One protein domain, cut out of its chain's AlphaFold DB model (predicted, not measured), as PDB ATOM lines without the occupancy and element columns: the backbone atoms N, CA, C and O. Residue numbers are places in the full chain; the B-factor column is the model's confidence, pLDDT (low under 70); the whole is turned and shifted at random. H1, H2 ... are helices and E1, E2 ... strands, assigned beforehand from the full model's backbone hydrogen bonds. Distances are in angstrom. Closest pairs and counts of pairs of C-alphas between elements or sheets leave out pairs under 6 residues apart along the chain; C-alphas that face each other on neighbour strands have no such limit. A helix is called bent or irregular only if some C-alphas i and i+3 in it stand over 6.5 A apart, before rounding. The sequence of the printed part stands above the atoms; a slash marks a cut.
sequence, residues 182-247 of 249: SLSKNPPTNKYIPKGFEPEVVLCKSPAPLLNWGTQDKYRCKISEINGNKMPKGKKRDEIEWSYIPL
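What this domain is: This is residues 182 to 247 of the 249 residues of an uncharacterized protein of Pseudomonas sp. 44 R 15 (UniProt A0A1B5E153). A small, twisted three-stranded antiparallel sheet, with the sharply bent E1 in its middle and E2 and E3 at its edges, makes the body; long loops and two single-turn helices surround it. The unnamed stretch 182 to 196 runs past one face of the sheet before turning into E1, residues 206 to 218 make a wide loop beyond one end of the sheet, H1 sits beside the strands, and H2 lies off the sheet. The printed part has 66 residues, with two named helices and three named strands along the chain as E1 E2 H1 H2 E3; the sheet order is E2 E1 E3. The class is mixed, helices and strands, with under half of the residues, 27 of 66, in named elements. The whole is compact, with a radius of gyration of the C-alphas of 11.4 A and spans of 32 by 21 by 17 A.

How they stand to each other: After residues 182 to 196 comes E1, residues 197 to 205, the inner strand, which bends by 99 degrees at residue 200. E2, residues 219 to 222, is its antiparallel neighbour at 135 degrees between directions, and the two form a hairpin; N 204 and O 219 are 2.8 A apart, within hydrogen-bond range. H1, residues 223 to 226, is on the sheet at a height of 5.1 A, beside the strands and over none of them; its closest C-alphas to E1 are those of Ile 223 and Glu 200, 5.3 A apart. H2, residues 235 to 238, is not on the sheet and is apart from H1, E1 and E2. Both helices are too short for an O i to N i+4 pair; the one O i to N i+3 pair is within range in H2 and not in H1. E3, residues 241 to 246, is antiparallel to E1 at 148 degrees, with N 205 and O 241 2.7 A apart and N 198 and O 245 2.7 A apart, within hydrogen-bond range. E2, H1, H2 and E3 make a split strand-helix-strand unit, two strands of one sheet joined through helices, with E1 between the two strands in the sheet, and its crossover is right-handed.

Where its parts are: E1 runs 18.1 A from C-alpha 197 at (32.633, 26.673, -3.955) to C-alpha 205 at (38.552, 32.383, 12.161). E2 is 9.6 A long, H1 5.4 A and H2 5.2 A. E3 covers 16.6 A and ends with C-alpha 246 at (36.216, 28.095, -3.295).

The domain as a whole: The C-alphas of Gly 196 and Gly 234 are the two farthest apart, at 32.9 A. The printed part has no cut. The link from E1 to E2, 13 residues, is long. Mean pLDDT of the printed part is 71.9; 27 residues are under 70, among them 190 to 197 and 207 to 217.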
ATOM      1  N   SER A 182      30.764  37.727  10.762       68.75
ATOM      2  CA  SER A 182      30.584  37.174  12.104       68.75
ATOM      3  C   SER A 182      29.632  35.973  12.031       68.75
ATOM      4  O   SER A 182      28.522  36.077  11.501       68.75
ATOM      5  N   LEU A 183      30.080  34.840  12.566       70.88
ATOM      6  CA  LEU A 183      29.393  33.551  12.598       70.88
ATOM      7  C   LEU A 183      28.062  33.643  13.338       70.88
ATOM      8  O   LEU A 183      27.106  32.966  12.970       70.88
ATOM      9  N   SER A 184      27.983  34.513  14.345       67.81
ATOM     10  CA  SER A 184      26.728  34.811  15.043       67.81
ATOM     11  C   SER A 184      25.727  35.599  14.203       67.81
ATOM     12  O   SER A 184      24.523  35.417  14.365       67.81
ATOM     13  N   LYS A 185      26.207  36.485  13.320       61.59
ATOM     14  CA  LYS A 185      25.356  37.442  12.599       61.59
ATOM     15  C   LYS A 185      24.870  36.898  11.272       61.59
ATOM     16  O   LYS A 185      23.714  37.087  10.924       61.59
ATOM     17  N   ASN A 186      25.736  36.218  10.543       66.25
ATOM     18  CA  ASN A 186      25.386  35.579   9.289       66.25
ATOM     19  C   ASN A 186      25.981  34.187   9.371       66.25
ATOM     20  O   ASN A 186      27.170  34.136   9.189       66.25
ATOM     21  N   PRO A 187      25.296  33.088   9.701       71.81
ATOM     22  CA  PRO A 187      25.921  31.771   9.668       71.81
ATOM     23  C   PRO A 187      25.959  31.204   8.232       71.81
ATOM     24  O   PRO A 187      25.068  31.478   7.422       71.81
ATOM     25  N   PRO A 188      26.972  30.399   7.893       73.88
ATOM     26  CA  PRO A 188      27.084  29.746   6.592       73.88
ATOM     27  C   PRO A 188      26.048  28.635   6.409       73.88
ATOM     28  O   PRO A 188      25.635  27.988   7.371       73.88
ATOM     29  N   THR A 189      25.652  28.382   5.158       75.25
ATOM     30  CA  THR A 189      24.621  27.394   4.793       75.25
ATOM     31  C   THR A 189      24.855  26.817   3.395       75.25
ATOM     32  O   THR A 189      25.250  27.530   2.472       75.25
ATOM     33  N   ASN A 190      24.538  25.531   3.219       69.56
ATOM     34  CA  ASN A 190      24.784  24.789   1.977       69.56
ATOM     35  C   ASN A 190      23.951  25.287   0.793       69.56
ATOM     36  O   ASN A 190      24.360  25.173  -0.358       69.56
ATOM     37  N   LYS A 191      22.793  25.890   1.067       67.38
ATOM     38  CA  LYS A 191      21.847  26.332   0.036       67.38
ATOM     39  C   LYS A 191      22.367  27.504  -0.812       67.38
ATOM     40  O   LYS A 191      21.901  27.690  -1.934       67.38
ATOM     41  N   TYR A 192      23.298  28.308  -0.289       61.38
ATOM     42  CA  TYR A 192      23.779  29.541  -0.938       61.38
ATOM     43  C   TYR A 192      25.216  29.457  -1.436       61.38
ATOM     44  O   TYR A 192      25.764  30.461  -1.894       61.38
ATOM     45  N   ILE A 193      25.797  28.263  -1.376       66.31
ATOM     46  CA  ILE A 193      27.109  27.967  -1.931       66.31
ATOM     47  C   ILE A 193      27.013  28.122  -3.455       66.31
ATOM     48  O   ILE A 193      26.229  27.414  -4.099       66.31
ATOM     49  N   PRO A 194      27.740  29.074  -4.065       55.44
ATOM     50  CA  PRO A 194      27.759  29.211  -5.514       55.44
ATOM     51  C   PRO A 194      28.385  27.974  -6.160       55.44
ATOM     52  O   PRO A 194      29.224  27.301  -5.564       55.44
ATOM     53  N   LYS A 195      28.033  27.694  -7.420       59.53
ATOM     54  CA  LYS A 195      28.763  26.682  -8.199       59.53
ATOM     55  C   LYS A 195      30.256  27.054  -8.224       59.53
ATOM     56  O   LYS A 195      30.574  28.203  -8.517       59.53
ATOM     57  N   GLY A 196      31.141  26.101  -7.914       54.88
ATOM     58  CA  GLY A 196      32.590  26.338  -7.804       54.88
ATOM     59  C   GLY A 196      33.090  26.684  -6.395       54.88
ATOM     60  O   GLY A 196      34.250  27.048  -6.248       54.88
ATOM     61  N   PHE A 197      32.247  26.564  -5.366       68.19
ATOM     62  CA  PHE A 197      32.633  26.673  -3.955       68.19
ATOM     63  C   PHE A 197      32.449  25.343  -3.234       68.19
ATOM     64  O   PHE A 197      31.577  24.558  -3.613       68.19
ATOM     65  N   GLU A 198      33.308  25.084  -2.245       75.88
ATOM     66  CA  GLU A 198      33.355  23.816  -1.527       75.88
ATOM     67  C   GLU A 198      31.996  23.558  -0.902       75.88
ATOM     68  O   GLU A 198      31.523  24.359  -0.087       75.88
ATOM     69  N   PRO A 199      31.327  22.470  -1.310       75.31
ATOM     70  CA  PRO A 199      30.045  22.145  -0.748       75.31
ATOM     71  C   PRO A 199      30.269  21.805   0.719       75.31
ATOM     72  O   PRO A 199      31.194  21.087   1.084       75.31
ATOM     73  N   GLU A 200      29.395  22.332   1.565       83.31
ATOM     74  CA  GLU A 200      29.333  21.974   2.979       83.31
ATOM     75  C   GLU A 200      30.504  22.428   3.850       83.31
ATOM     76  O   GLU A 200      30.498  22.137   5.046       83.31
ATOM     77  N   VAL A 201      31.462  23.191   3.313       81.94
ATOM     78  CA  VAL A 201      32.641  23.643   4.061       81.94
ATOM     79  C   VAL A 201      32.872  25.142   3.879       81.94
ATOM     80  O   VAL A 201      32.768  25.703   2.790       81.94
ATOM     81  N   VAL A 202      33.200  25.807   4.983       81.31
ATOM     82  CA  VAL A 202      33.590  27.219   5.034       81.31
ATOM     83  C   VAL A 202      34.868  27.401   5.836       81.31
ATOM     84  O   VAL A 202      35.259  26.544   6.626       81.31
ATOM     85  N   LEU A 203      35.520  28.540   5.655       79.81
ATOM     86  CA  LEU A 203      36.702  28.918   6.408       79.81
ATOM     87  C   LEU A 203      36.253  29.783   7.570       79.81
ATOM     88  O   LEU A 203      35.587  30.788   7.355       79.81
ATOM     89  N   CYS A 204      36.620  29.404   8.782       79.75
ATOM     90  CA  CYS A 204      36.320  30.129  10.004       79.75
ATOM     91  C   CYS A 204      37.606  30.664  10.634       79.75
ATOM     92  O   CYS A 204      38.688  30.117  10.437       79.75
ATOM     93  N   LYS A 205      37.486  31.729  11.410       78.12
ATOM     94  CA  LYS A 205      38.552  32.383  12.161       78.12
ATOM     95  C   LYS A 205      37.990  32.781  13.513       78.12
ATOM     96  O   LYS A 205      36.894  33.316  13.581       78.12
ATOM     97  N   SER A 206      38.738  32.545  14.578       75.06
ATOM     98  CA  SER A 206      38.367  32.970  15.927       75.06
ATOM     99  C   SER A 206      39.509  33.802  16.505       75.06
ATOM    100  O   SER A 206      40.660  33.398  16.347       75.06
ATOM    101  N   PRO A 207      39.247  34.943  17.165       65.81
ATOM    102  CA  PRO A 207      40.292  35.743  17.804       65.81
ATOM    103  C   PRO A 207      40.888  35.066  19.046       65.81
ATOM    104  O   PRO A 207      41.962  35.461  19.486       65.81
ATOM    105  N   ALA A 208      40.230  34.033  19.584       66.38
ATOM    106  CA  ALA A 208      40.782  33.145  20.604       66.38
ATOM    107  C   ALA A 208      40.754  31.684  20.110       66.38
ATOM    108  O   ALA A 208      39.707  31.244  19.615       66.38
ATOM    109  N   PRO A 209      41.850  30.910  20.242       60.75
ATOM    110  CA  PRO A 209      41.889  29.524  19.788       60.75
ATOM    111  C   PRO A 209      40.867  28.686  20.563       60.75
ATOM    112  O   PRO A 209      40.885  28.617  21.794       60.75
ATOM    113  N   LEU A 210      39.936  28.063  19.840       67.88
ATOM    114  CA  LEU A 210      39.036  27.078  20.429       67.88
ATOM    115  C   LEU A 210      39.825  25.786  20.655       67.88
ATOM    116  O   LEU A 210      40.567  25.357  19.774       67.88
ATOM    117  N   LEU A 211      39.637  25.145  21.812       63.44
ATOM    118  CA  LEU A 211      40.384  23.942  22.215       63.44
ATOM    119  C   LEU A 211      40.386  22.833  21.149       63.44
ATOM    120  O   LEU A 211      41.382  22.138  20.989       63.44
ATOM    121  N   ASN A 212      39.293  22.706  20.396       65.62
ATOM    122  CA  ASN A 212      39.122  21.668  19.377       65.62
ATOM    123  C   ASN A 212      39.621  22.085  17.986       65.62
ATOM    124  O   ASN A 212      39.536  21.297  17.049       65.62
ATOM    125  N   TRP A 213      40.052  23.336  17.825       67.75
ATOM    126  CA  TRP A 213      40.564  23.872  16.567       67.75
ATOM    127  C   TRP A 213      42.102  23.883  16.578       67.75
ATOM    128  O   TRP A 213      42.713  23.557  15.573       67.75
ATOM    129  N   GLY A 214      42.742  24.084  17.732       64.25
ATOM    130  CA  GLY A 214      44.206  24.071  17.862       64.25
ATOM    131  C   GLY A 214      44.803  25.482  17.853       64.25
ATOM    132  O   GLY A 214      44.131  26.441  18.231       64.25
ATOM    133  N   THR A 215      46.075  25.626  17.464       61.78
ATOM    134  CA  THR A 215      46.826  26.905  17.494       61.78
ATOM    135  C   THR A 215      46.851  27.662  16.165       61.78
ATOM    136  O   THR A 215      47.528  28.678  16.047       61.78
ATOM    137  N   GLN A 216      46.140  27.181  15.149       61.72
ATOM    138  CA  GLN A 216      46.049  27.853  13.856       61.72
ATOM    139  C   GLN A 216      45.092  29.061  13.910       61.72
ATOM    140  O   GLN A 216      44.155  29.116  14.707       61.72
ATOM    141  N   ASP A 217      45.302  30.035  13.028       64.69
ATOM    142  CA  ASP A 217      44.481  31.254  12.984       64.69
ATOM    143  C   ASP A 217      43.185  31.090  12.173       64.69
ATOM    144  O   ASP A 217      42.277  31.919  12.265       64.69
ATOM    145  N   LYS A 218      43.093  30.060  11.325       74.69
ATOM    146  CA  LYS A 218      41.955  29.815  10.429       74.69
ATOM    147  C   LYS A 218      41.699  28.326  10.278       74.69
ATOM    148  O   LYS A 218      42.638  27.545  10.185       74.69
ATOM    149  N   TYR A 219      40.428  27.968  10.161       78.50
ATOM    150  CA  TYR A 219      39.973  26.588  10.206       78.50
ATOM    151  C   TYR A 219      38.959  26.291   9.132       78.50
ATOM    152  O   TYR A 219      37.973  27.009   8.972       78.50
ATOM    153  N   ARG A 220      39.170  25.185   8.424       82.00
ATOM    154  CA  ARG A 220      38.128  24.615   7.582       82.00
ATOM    155  C   ARG A 220      37.093  23.963   8.477       82.00
ATOM    156  O   ARG A 220      37.410  23.225   9.402       82.00
ATOM    157  N   CYS A 221      35.853  24.302   8.214       80.00
ATOM    158  CA  CYS A 221      34.766  24.090   9.131       80.00
ATOM    159  C   CYS A 221      33.581  23.595   8.331       80.00
ATOM    160  O   CYS A 221      33.089  24.290   7.438       80.00
ATOM    161  N   LYS A 222      33.118  22.387   8.649       84.88
ATOM    162  CA  LYS A 222      31.898  21.884   8.035       84.88
ATOM    163  C   LYS A 222      30.722  22.707   8.520       84.88
ATOM    164  O   LYS A 222      30.557  22.943   9.717       84.88
ATOM    165  N   ILE A 223      29.877  23.097   7.581       83.25
ATOM    166  CA  ILE A 223      28.698  23.924   7.812       83.25
ATOM    167  C   ILE A 223      27.728  23.257   8.792       83.25
ATOM    168  O   ILE A 223      27.114  23.933   9.616       83.25
ATOM    169  N   SER A 224      27.629  21.930   8.764       81.12
ATOM    170  CA  SER A 224      26.831  21.151   9.716       81.12
ATOM    171  C   SER A 224      27.385  21.193  11.146       81.12
ATOM    172  O   SER A 224      26.620  21.228  12.106       81.12
ATOM    173  N   GLU A 225      28.705  21.238  11.308       78.19
ATOM    174  CA  GLU A 225      29.374  21.174  12.611       78.19
ATOM    175  C   GLU A 225      29.422  22.542  13.299       78.19
ATOM    176  O   GLU A 225      29.168  22.650  14.499       78.19
ATOM    177  N   ILE A 226      29.654  23.609  12.530       75.19
ATOM    178  CA  ILE A 226      29.658  24.997  13.028       75.19
ATOM    179  C   ILE A 226      28.273  25.540  13.370       75.19
ATOM    180  O   ILE A 226      28.144  26.536  14.087       75.19
ATOM    181  N   ASN A 227      27.232  24.851  12.913       77.12
ATOM    182  CA  ASN A 227      25.850  25.108  13.299       77.12
ATOM    183  C   ASN A 227      25.334  24.124  14.372       77.12
ATOM    184  O   ASN A 227      24.198  24.266  14.818       77.12
ATOM    185  N   GLY A 228      26.152  23.161  14.816       73.62
ATOM    186  CA  GLY A 228      25.767  22.110  15.764       73.62
ATOM    187  C   GLY A 228      26.021  22.425  17.249       73.62
ATOM    188  O   GLY A 228      26.612  23.441  17.615       73.62
ATOM    189  N   ASN A 229      25.620  21.499  18.134       68.44
ATOM    190  CA  ASN A 229      25.646  21.653  19.605       68.44
ATOM    191  C   ASN A 229      27.043  21.785  20.238       68.44
ATOM    192  O   ASN A 229      27.149  22.072  21.428       68.44
ATOM    193  N   LYS A 230      28.102  21.552  19.462       67.00
ATOM    194  CA  LYS A 230      29.491  21.539  19.936       67.00
ATOM    195  C   LYS A 230      30.186  22.903  19.840       67.00
ATOM    196  O   LYS A 230      31.321  23.023  20.291       67.00
ATOM    197  N   MET A 231      29.530  23.922  19.280       74.06
ATOM    198  CA  MET A 231      30.082  25.277  19.207       74.06
ATOM    199  C   MET A 231      29.960  26.046  20.527       74.06
ATOM    200  O   MET A 231      28.975  25.864  21.253       74.06
ATOM    201  N   PRO A 232      30.923  26.938  20.841       73.25
ATOM    202  CA  PRO A 232      30.827  27.797  22.009       73.25
ATOM    203  C   PRO A 232      29.569  28.661  21.915       73.25
ATOM    204  O   PRO A 232      29.126  29.047  20.831       73.25
ATOM    205  N   LYS A 233      28.976  28.943  23.071       74.69
ATOM    206  CA  LYS A 233      27.770  29.764  23.190       74.69
ATOM    207  C   LYS A 233      28.124  31.139  23.763       74.69
ATOM    208  O   LYS A 233      29.117  31.283  24.474       74.69
ATOM    209  N   GLY A 234      27.295  32.140  23.468       73.06
ATOM    210  CA  GLY A 234      27.485  33.516  23.939       73.06
ATOM    211  C   GLY A 234      28.613  34.258  23.213       73.06
ATOM    212  O   GLY A 234      28.995  33.876  22.112       73.06
ATOM    213  N   LYS A 235      29.167  35.300  23.846       73.31
ATOM    214  CA  LYS A 235      30.091  36.283  23.234       73.31
ATOM    215  C   LYS A 235      31.253  35.678  22.431       73.31
ATOM    216  O   LYS A 235      31.607  36.198  21.381       73.31
ATOM    217  N   LYS A 236      31.786  34.531  22.869       73.44
ATOM    218  CA  LYS A 236      32.873  33.822  22.172       73.44
ATOM    219  C   LYS A 236      32.498  33.339  20.767       73.44
ATOM    220  O   LYS A 236      33.388  33.166  19.951       73.44
ATOM    221  N   ARG A 237      31.214  33.096  20.475       77.00
ATOM    222  CA  ARG A 237      30.736  32.722  19.132       77.00
ATOM    223  C   ARG A 237      30.638  33.927  18.205       77.00
ATOM    224  O   ARG A 237      30.856  33.795  17.005       77.00
ATOM    225  N   ASP A 238      30.301  35.084  18.759       74.31
ATOM    226  CA  ASP A 238      30.055  36.309  17.997       74.31
ATOM    227  C   ASP A 238      31.337  36.896  17.418       74.31
ATOM    228  O   ASP A 238      31.334  37.539  16.367       74.31
ATOM    229  N   GLU A 239      32.433  36.606  18.096       75.75
ATOM    230  CA  GLU A 239      33.789  36.948  17.714       75.75
ATOM    231  C   GLU A 239      34.354  36.026  16.623       75.75
ATOM    232  O   GLU A 239      35.333  36.385  15.976       75.75
ATOM    233  N   ILE A 240      33.739  34.863  16.379       78.38
ATOM    234  CA  ILE A 240      34.149  33.967  15.297       78.38
ATOM    235  C   ILE A 240      33.662  34.559  13.983       78.38
ATOM    236  O   ILE A 240      32.490  34.899  13.844       78.38
ATOM    237  N   GLU A 241      34.542  34.644  13.002       82.75
ATOM    238  CA  GLU A 241      34.243  35.120  11.663       82.75
ATOM    239  C   GLU A 241      34.418  34.000  10.638       82.75
ATOM    240  O   GLU A 241      35.186  33.068  10.852       82.75
ATOM    241  N   TRP A 242      33.727  34.065   9.503       79.75
ATOM    242  CA  TRP A 242      33.836  33.045   8.465       79.75
ATOM    243  C   TRP A 242      33.628  33.595   7.054       79.75
ATOM    244  O   TRP A 242      33.168  34.721   6.857       79.75
ATOM    245  N   SER A 243      33.971  32.763   6.070       75.75
ATOM    246  CA  SER A 243      33.789  32.998   4.636       75.75
ATOM    247  C   SER A 243      33.647  31.672   3.872       75.75
ATOM    248  O   SER A 243      34.257  30.675   4.255       75.75
ATOM    249  N   TYR A 244      32.888  31.643   2.773       74.31
ATOM    250  CA  TYR A 244      32.798  30.452   1.909       74.31
ATOM    251  C   TYR A 244      34.144  30.132   1.236       74.31
ATOM    252  O   TYR A 244      34.857  31.048   0.826       74.31
ATOM    253  N   ILE A 245      34.480  28.840   1.122       70.50
ATOM    254  CA  ILE A 245      35.740  28.361   0.526       70.50
ATOM    255  C   ILE A 245      35.499  28.021  -0.947       70.50
ATOM    256  O   ILE A 245      34.540  27.312  -1.237       70.50
ATOM    257  N   PRO A 246      36.303  28.512  -1.895       65.50
ATOM    258  CA  PRO A 246      36.216  28.095  -3.295       65.50
ATOM    259  C   PRO A 246      36.670  26.631  -3.469       65.50
ATOM    260  O   PRO A 246      37.621  26.222  -2.816       65.50
ATOM    261  N   LEU A 247      36.030  25.853  -4.355       65.06
ATOM    262  CA  LEU A 247      36.510  24.514  -4.744       65.06
ATOM    263  C   LEU A 247      37.867  24.687  -5.435       65.06
ATOM    264  O   LEU A 247      37.919  25.208  -6.552       65.06
TER     265      LEU A 247